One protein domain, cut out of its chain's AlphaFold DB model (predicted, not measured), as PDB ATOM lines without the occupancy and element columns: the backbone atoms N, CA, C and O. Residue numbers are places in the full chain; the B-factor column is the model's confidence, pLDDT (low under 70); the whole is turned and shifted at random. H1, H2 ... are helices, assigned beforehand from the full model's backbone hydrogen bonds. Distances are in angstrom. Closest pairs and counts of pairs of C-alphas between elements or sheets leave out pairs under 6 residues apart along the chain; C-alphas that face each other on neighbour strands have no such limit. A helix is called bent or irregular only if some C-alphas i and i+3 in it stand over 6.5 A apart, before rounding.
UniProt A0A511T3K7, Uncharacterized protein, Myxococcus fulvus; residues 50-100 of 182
ATOM      1  N   SER A  50     156.812 199.163 179.975       60.03
ATOM      2  CA  SER A  50     155.933 198.932 181.126       60.03
ATOM      3  C   SER A  50     156.454 197.904 182.139       60.03
ATOM      4  O   SER A  50     156.268 198.108 183.335       60.03
ATOM      5  N   SER A  51     157.161 196.851 181.714       75.25
ATOM      6  CA  SER A  51     157.604 195.768 182.606       75.25
ATOM      7  C   SER A  51     158.817 196.135 183.467       75.25
ATOM      8  O   SER A  51     159.117 195.457 184.446       75.25
ATOM      9  N   ARG A  52     159.519 197.231 183.146       88.12
ATOM     10  CA  ARG A  52     160.679 197.713 183.919       88.12
ATOM     11  C   ARG A  52     160.308 198.634 185.075       88.12
ATOM     12  O   ARG A  52     161.171 198.942 185.895       88.12
ATOM     13  N   TYR A  53     159.065 199.093 185.142       92.44
ATOM     14  CA  TYR A  53     158.588 200.015 186.165       92.44
ATOM     15  C   TYR A  53     157.608 199.292 187.087       92.44
ATOM     16  O   TYR A  53     156.817 198.463 186.649       92.44
ATOM     17  N   THR A  54     157.648 199.589 188.384       94.81
ATOM     18  CA  THR A  54     156.667 199.024 189.320       94.81
ATOM     19  C   THR A  54     155.275 199.610 189.098       94.81
ATOM     20  O   THR A  54     154.298 198.892 189.273       94.81
ATOM     21  N   ARG A  55     155.191 200.880 188.669       94.94
ATOM     22  CA  ARG A  55     153.943 201.636 188.473       94.94
ATOM     23  C   ARG A  55     153.930 202.349 187.107       94.94
ATOM     24  O   ARG A  55     154.070 203.573 187.051       94.94
ATOM     25  N   PRO A  56     153.772 201.627 185.985       95.00
ATOM     26  CA  PRO A  56     153.853 202.219 184.645       95.00
ATOM     27  C   PRO A  56     152.805 203.320 184.398       95.00
ATOM     28  O   PRO A  56     153.149 204.367 183.856       95.00
ATOM     29  N   ALA A  57     151.567 203.150 184.877       94.94
ATOM     30  CA  ALA A  57     150.511 204.160 184.731       94.94
ATOM     31  C   ALA A  57     150.851 205.491 185.435       94.94
ATOM     32  O   ALA A  57     150.652 206.569 184.872       94.94
ATOM     33  N   LEU A  58     151.443 205.427 186.637       96.38
ATOM     34  CA  LEU A  58     151.915 206.610 187.365       96.38
ATOM     35  C   LEU A  58     152.966 207.374 186.550       96.38
ATOM     36  O   LEU A  58     152.893 208.597 186.429       96.38
ATOM     37  N   ARG A  59     153.928 206.649 185.972       96.62
ATOM     38  CA  ARG A  59     154.983 207.237 185.146       96.62
ATOM     39  C   ARG A  59     154.413 207.946 183.920       96.62
ATOM     40  O   ARG A  59     154.824 209.068 183.640       96.62
ATOM     41  N   GLU A  60     153.476 207.326 183.207       95.94
ATOM     42  CA  GLU A  60     152.882 207.933 182.011       95.94
ATOM     43  C   GLU A  60     152.052 209.178 182.348       95.94
ATOM     44  O   GLU A  60     152.164 210.188 181.654       95.94
ATOM     45  N   ARG A  61     151.312 209.178 183.465       97.25
ATOM     46  CA  ARG A  61     150.616 210.381 183.954       97.25
ATOM     47  C   ARG A  61     151.590 211.531 184.230       97.25
ATOM     48  O   ARG A  61     151.360 212.657 183.791       97.25
ATOM     49  N   LEU A  62     152.695 211.251 184.925       97.31
ATOM     50  CA  LEU A  62     153.736 212.248 185.202       97.31
ATOM     51  C   LEU A  62     154.412 212.741 183.918       97.31
ATOM     52  O   LEU A  62     154.653 213.937 183.769       97.31
ATOM     53  N   LYS A  63     154.676 211.837 182.969       96.62
ATOM     54  CA  LYS A  63     155.252 212.173 181.665       96.62
ATOM     55  C   LYS A  63     154.352 213.138 180.898       96.62
ATOM     56  O   LYS A  63     154.847 214.161 180.436       96.62
ATOM     57  N   LYS A  64     153.047 212.854 180.805       97.31
ATOM     58  CA  LYS A  64     152.063 213.727 180.140       97.31
ATOM     59  C   LYS A  64     152.018 215.113 180.786       97.31
ATOM     60  O   LYS A  64     152.134 216.111 180.082       97.31
ATOM     61  N   ARG A  65     151.966 215.178 182.123       96.75
ATOM     62  CA  ARG A  65     152.006 216.448 182.873       96.75
ATOM     63  C   ARG A  65     153.274 217.258 182.574       96.75
ATOM     64  O   ARG A  65     153.193 218.456 182.330       96.75
ATOM     65  N   LEU A  66     154.441 216.612 182.565       96.69
ATOM     66  CA  LEU A  66     155.713 217.272 182.245       96.69
ATOM     67  C   LEU A  66     155.810 217.691 180.776       96.69
ATOM     68  O   LEU A  66     156.413 218.718 180.482       96.69
ATOM     69  N   MET A  67     155.241 216.919 179.851       96.50
ATOM     70  CA  MET A  67     155.184 217.303 178.442       96.50
ATOM     71  C   MET A  67     154.324 218.546 178.245       96.50
ATOM     72  O   MET A  67     154.803 219.475 177.604       96.50
ATOM     73  N   ALA A  68     153.131 218.597 178.841       97.06
ATOM     74  CA  ALA A  68     152.230 219.746 178.751       97.06
ATOM     75  C   ALA A  68     152.823 221.021 179.381       97.06
ATOM     76  O   ALA A  68     152.633 222.112 178.859       97.06
ATOM     77  N   GLY A  69     153.580 220.890 180.473       95.50
ATOM     78  CA  GLY A  69     154.197 222.031 181.145       95.50
ATOM     79  C   GLY A  69     155.458 222.582 180.464       95.50
ATOM     80  O   GLY A  69     156.113 221.936 179.643       95.50
ATOM     81  N   THR A  70     155.864 223.772 180.899       96.31
ATOM     82  CA  THR A  70     157.115 224.449 180.504       96.31
ATOM     83  C   THR A  70     158.318 224.067 181.386       96.31
ATOM     84  O   THR A  70     159.460 224.464 181.140       96.31
ATOM     85  N   ARG A  71     158.101 223.250 182.431       94.06
ATOM     86  CA  ARG A  71     159.172 222.778 183.321       94.06
ATOM     87  C   ARG A  71     160.121 221.845 182.573       94.06
ATOM     88  O   ARG A  71     159.740 220.766 182.129       94.06
ATOM     89  N   GLY A  72     161.389 222.240 182.489       93.31
ATOM     90  CA  GLY A  72     162.426 221.470 181.806       93.31
ATOM     91  C   GLY A  72     162.435 221.631 180.284       93.31
ATOM     92  O   GLY A  72     163.038 220.806 179.606       93.31
ATOM     93  N   GLY A  73     161.793 222.659 179.732       94.88
ATOM     94  CA  GLY A  73     161.811 222.980 178.302       94.88
ATOM     95  C   GLY A  73     160.425 223.356 177.786       94.88
ATOM     96  O   GLY A  73     159.457 223.331 178.539       94.88
ATOM     97  N   ARG A  74     160.317 223.667 176.491       96.00
ATOM     98  CA  ARG A  74     159.057 224.093 175.858       96.00
ATOM     99  C   ARG A  74     157.910 223.100 176.081       96.00
ATOM    100  O   ARG A  74     158.123 221.883 176.091       96.00
ATOM    101  N   ALA A  75     156.701 223.635 176.252       96.81
ATOM    102  CA  ALA A  75     155.468 222.855 176.329       96.81
ATOM    103  C   ALA A  75     155.272 221.999 175.064       96.81
ATOM    104  O   ALA A  75     155.753 222.341 173.985       96.81
ATOM    105  N   GLY A  76     154.647 220.833 175.219       96.12
ATOM    106  CA  GLY A  76     154.443 219.833 174.165       96.12
ATOM    107  C   GLY A  76     155.682 219.001 173.807       96.12
ATOM    108  O   GLY A  76     155.545 217.919 173.245       96.12
ATOM    109  N   GLN A  77     156.890 219.442 174.174       95.81
ATOM    110  CA  GLN A  77     158.139 218.808 173.743       95.81
ATOM    111  C   GLN A  77     158.769 217.912 174.811       95.81
ATOM    112  O   GLN A  77     158.711 218.193 176.013       95.81
ATOM    113  N   TRP A  78     159.427 216.841 174.356       97.12
ATOM    114  CA  TRP A  78     160.239 215.969 175.203       97.12
ATOM    115  C   TRP A  78     161.705 216.403 175.173       97.12
ATOM    116  O   TRP A  78     162.315 216.494 174.114       97.12
ATOM    117  N   SER A  79     162.288 216.649 176.346       96.69
ATOM    118  CA  SER A  79     163.678 217.094 176.489       96.69
ATOM    119  C   SER A  79     164.442 216.213 177.478       96.69
ATOM    120  O   SER A  79     163.856 215.543 178.337       96.69
ATOM    121  N   ALA A  80     165.776 216.268 177.428       96.69
ATOM    122  CA  ALA A  80     166.625 215.598 178.411       96.69
ATOM    123  C   ALA A  80     166.325 216.061 179.850       96.69
ATOM    124  O   ALA A  80     166.283 215.247 180.772       96.69
ATOM    125  N   ARG A  81     166.048 217.357 180.050       97.12
ATOM    126  CA  ARG A  81     165.718 217.900 181.373       97.12
ATOM    127  C   ARG A  81     164.363 217.399 181.874       97.12
ATOM    128  O   ARG A  81     164.257 217.044 183.045       97.12
ATOM    129  N   LYS A  82     163.355 217.281 181.005       97.94
ATOM    130  CA  LYS A  82     162.065 216.658 181.350       97.94
ATOM    131  C   LYS A  82     162.219 215.180 181.700       97.94
ATOM    132  O   LYS A  82     161.603 214.726 182.658       97.94
ATOM    133  N   ALA A  83     163.087 214.444 181.007       97.00
ATOM    134  CA  ALA A  83     163.381 213.055 181.356       97.00
ATOM    135  C   ALA A  83     164.016 212.919 182.753       97.00
ATOM    136  O   ALA A  83     163.638 212.025 183.511       97.00
ATOM    137  N   GLN A  84     164.934 213.826 183.118       96.50
ATOM    138  CA  GLN A  84     165.506 213.885 184.470       96.50
ATOM    139  C   GLN A  84     164.435 214.181 185.526       96.50
ATOM    140  O   GLN A  84     164.381 213.499 186.548       96.50
ATOM    141  N   LEU A  85     163.563 215.161 185.264       97.25
ATOM    142  CA  LEU A  85     162.452 215.499 186.157       97.25
ATOM    143  C   LEU A  85     161.491 214.320 186.320       97.25
ATOM    144  O   LEU A  85     161.156 213.972 187.443       97.25
ATOM    145  N   LEU A  86     161.113 213.651 185.227       97.62
ATOM    146  CA  LEU A  86     160.253 212.472 185.285       97.62
ATOM    147  C   LEU A  86     160.857 211.384 186.173       97.62
ATOM    148  O   LEU A  86     160.135 210.794 186.965       97.62
ATOM    149  N   ALA A  87     162.158 211.109 186.049       96.00
ATOM    150  CA  ALA A  87     162.818 210.106 186.879       96.00
ATOM    151  C   ALA A  87     162.754 210.467 188.373       96.00
ATOM    152  O   ALA A  87     162.418 209.610 189.187       96.00
ATOM    153  N   ALA A  88     163.021 211.730 188.721       96.44
ATOM    154  CA  ALA A  88     162.958 212.208 190.101       96.44
ATOM    155  C   ALA A  88     161.527 212.178 190.667       96.44
ATOM    156  O   ALA A  88     161.298 211.601 191.726       96.44
ATOM    157  N   GLU A  89     160.558 212.742 189.942       97.31
ATOM    158  CA  GLU A  89     159.151 212.806 190.361       97.31
ATOM    159  C   GLU A  89     158.522 211.409 190.438       97.31
ATOM    160  O   GLU A  89     157.734 211.130 191.335       97.31
ATOM    161  N   TYR A  90     158.892 210.497 189.531       97.62
ATOM    162  CA  TYR A  90     158.418 209.115 189.564       97.62
ATOM    163  C   TYR A  90     158.868 208.401 190.839       97.62
ATOM    164  O   TYR A  90     158.034 207.798 191.506       97.62
ATOM    165  N   VAL A  91     160.149 208.513 191.208       96.12
ATOM    166  CA  VAL A  91     160.662 207.941 192.464       96.12
ATOM    167  C   VAL A  91     160.014 208.610 193.675       96.12
ATOM    168  O   VAL A  91     159.560 207.915 194.580       96.12
ATOM    169  N   LYS A  92     159.890 209.945 193.665       97.12
ATOM    170  CA  LYS A  92     159.234 210.711 194.737       97.12
ATOM    171  C   LYS A  92     157.776 210.291 194.948       97.12
ATOM    172  O   LYS A  92     157.323 210.206 196.080       97.12
ATOM    173  N   ALA A  93     157.054 209.986 193.873       96.62
ATOM    174  CA  ALA A  93     155.667 209.528 193.912       96.62
ATOM    175  C   ALA A  93     155.513 208.020 194.229       96.62
ATOM    176  O   ALA A  93     154.450 207.445 193.986       96.62
ATOM    177  N   GLY A  94     156.564 207.355 194.725       96.19
ATOM    178  CA  GLY A  94     156.541 205.934 195.094       96.19
ATOM    179  C   GLY A  94     156.698 204.970 193.913       96.19
ATOM    180  O   GLY A  94     156.364 203.788 194.003       96.19
ATOM    181  N   GLY A  95     157.166 205.466 192.769       95.94
ATOM    182  CA  GLY A  95     157.532 204.664 191.613       95.94
ATOM    183  C   GLY A  95     158.895 203.991 191.784       95.94
ATOM    184  O   GLY A  95     159.872 204.600 192.201       95.94
ATOM    185  N   GLY A  96     158.982 202.721 191.404       94.00
ATOM    186  CA  GLY A  96     160.199 201.914 191.466       94.00
ATOM    187  C   GLY A  96     160.565 201.297 190.119       94.00
ATOM    188  O   GLY A  96     159.813 201.379 189.139       94.00
ATOM    189  N   TYR A  97     161.731 200.656 190.084       92.69
ATOM    190  CA  TYR A  97     162.268 199.963 188.914       92.69
ATOM    191  C   TYR A  97     162.374 198.467 189.209       92.69
ATOM    192  O   TYR A  97     162.826 198.081 190.285       92.69
ATOM    193  N   ARG A  98     161.976 197.633 188.249       90.38
ATOM    194  CA  ARG A  98     162.064 196.172 188.330       90.38
ATOM    195  C   ARG A  98     163.374 195.671 187.719       90.38
ATOM    196  O   ARG A  98     163.914 196.268 186.784       90.38
ATOM    197  N   GLY A  99     163.845 194.534 188.227       87.69
ATOM    198  CA  GLY A  99     165.044 193.853 187.748       87.69
ATOM    199  C   GLY A  99     166.358 194.434 188.276       87.69
ATOM    200  O   GLY A  99     166.417 195.483 188.921       87.69
ATOM    201  N   ARG A 100     167.456 193.722 188.002       86.69
ATOM    202  CA  ARG A 100     168.802 194.140 188.416       86.69
ATOM    203  C   ARG A 100     169.284 195.300 187.539       86.69
ATOM    204  O   ARG A 100     169.021 195.345 186.337       86.69
TER     205      ARG A 100
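Overview. This is residues 50 to 100 of the 182 residues of an uncharacterized protein of Myxococcus fulvus (UniProt A0A511T3K7). Picture a helical hairpin: two helices of equal residue count, H1 and H2, run opposite ways and pack on each other at a slant, joined by a long loop at one end of the long axis. Both ends of the printed part, near residues 50 and 100, lie toward the other end of that axis. The printed part has 51 residues, with two named helices in the order H1, H2, no named strand, and the class all helix. It is compact, with a radius of gyration of the C-alphas of 11.0 A, and its outline is elongated, with spans of 33 by 17 by 17 A.

Arrangement. Go along from Ser 50 to H1, residues 56 to 68, then past the long link of 11 residues to H2, residues 80 to 92. The two touch, with 11 pairs of C-alphas within 8 A. Look for their closest C-alphas at Arg 59 and Tyr 90, 5.9 A apart. Their lines stand at a steep tilt of 43 degrees, and they run opposite ways as a hairpin. Their centres are 9.9 A apart. Within H1 and H2, every O i to N i+4 pair is within hydrogen-bond range.

Along the chain. Find C-alpha 56 at (153.853, 202.219, 184.645); from there H1 runs 18.6 A to C-alpha 68 at (152.230, 219.746, 178.751). H2 begins at C-alpha 80 and runs 18.6 A to C-alpha 92 at (159.234, 210.711, 194.737). Neither helix is bent or irregular.

Size, cuts and confidence. The two C-alphas farthest apart are those of Arg 74, in the long link, and Arg 100, at 33.9 A. From the first printed C-alpha, Ser 50, to the last, Arg 100, it is 15.5 A. The printed part has no cut. Its mean pLDDT is 94.4, and residue 50 alone is under 70.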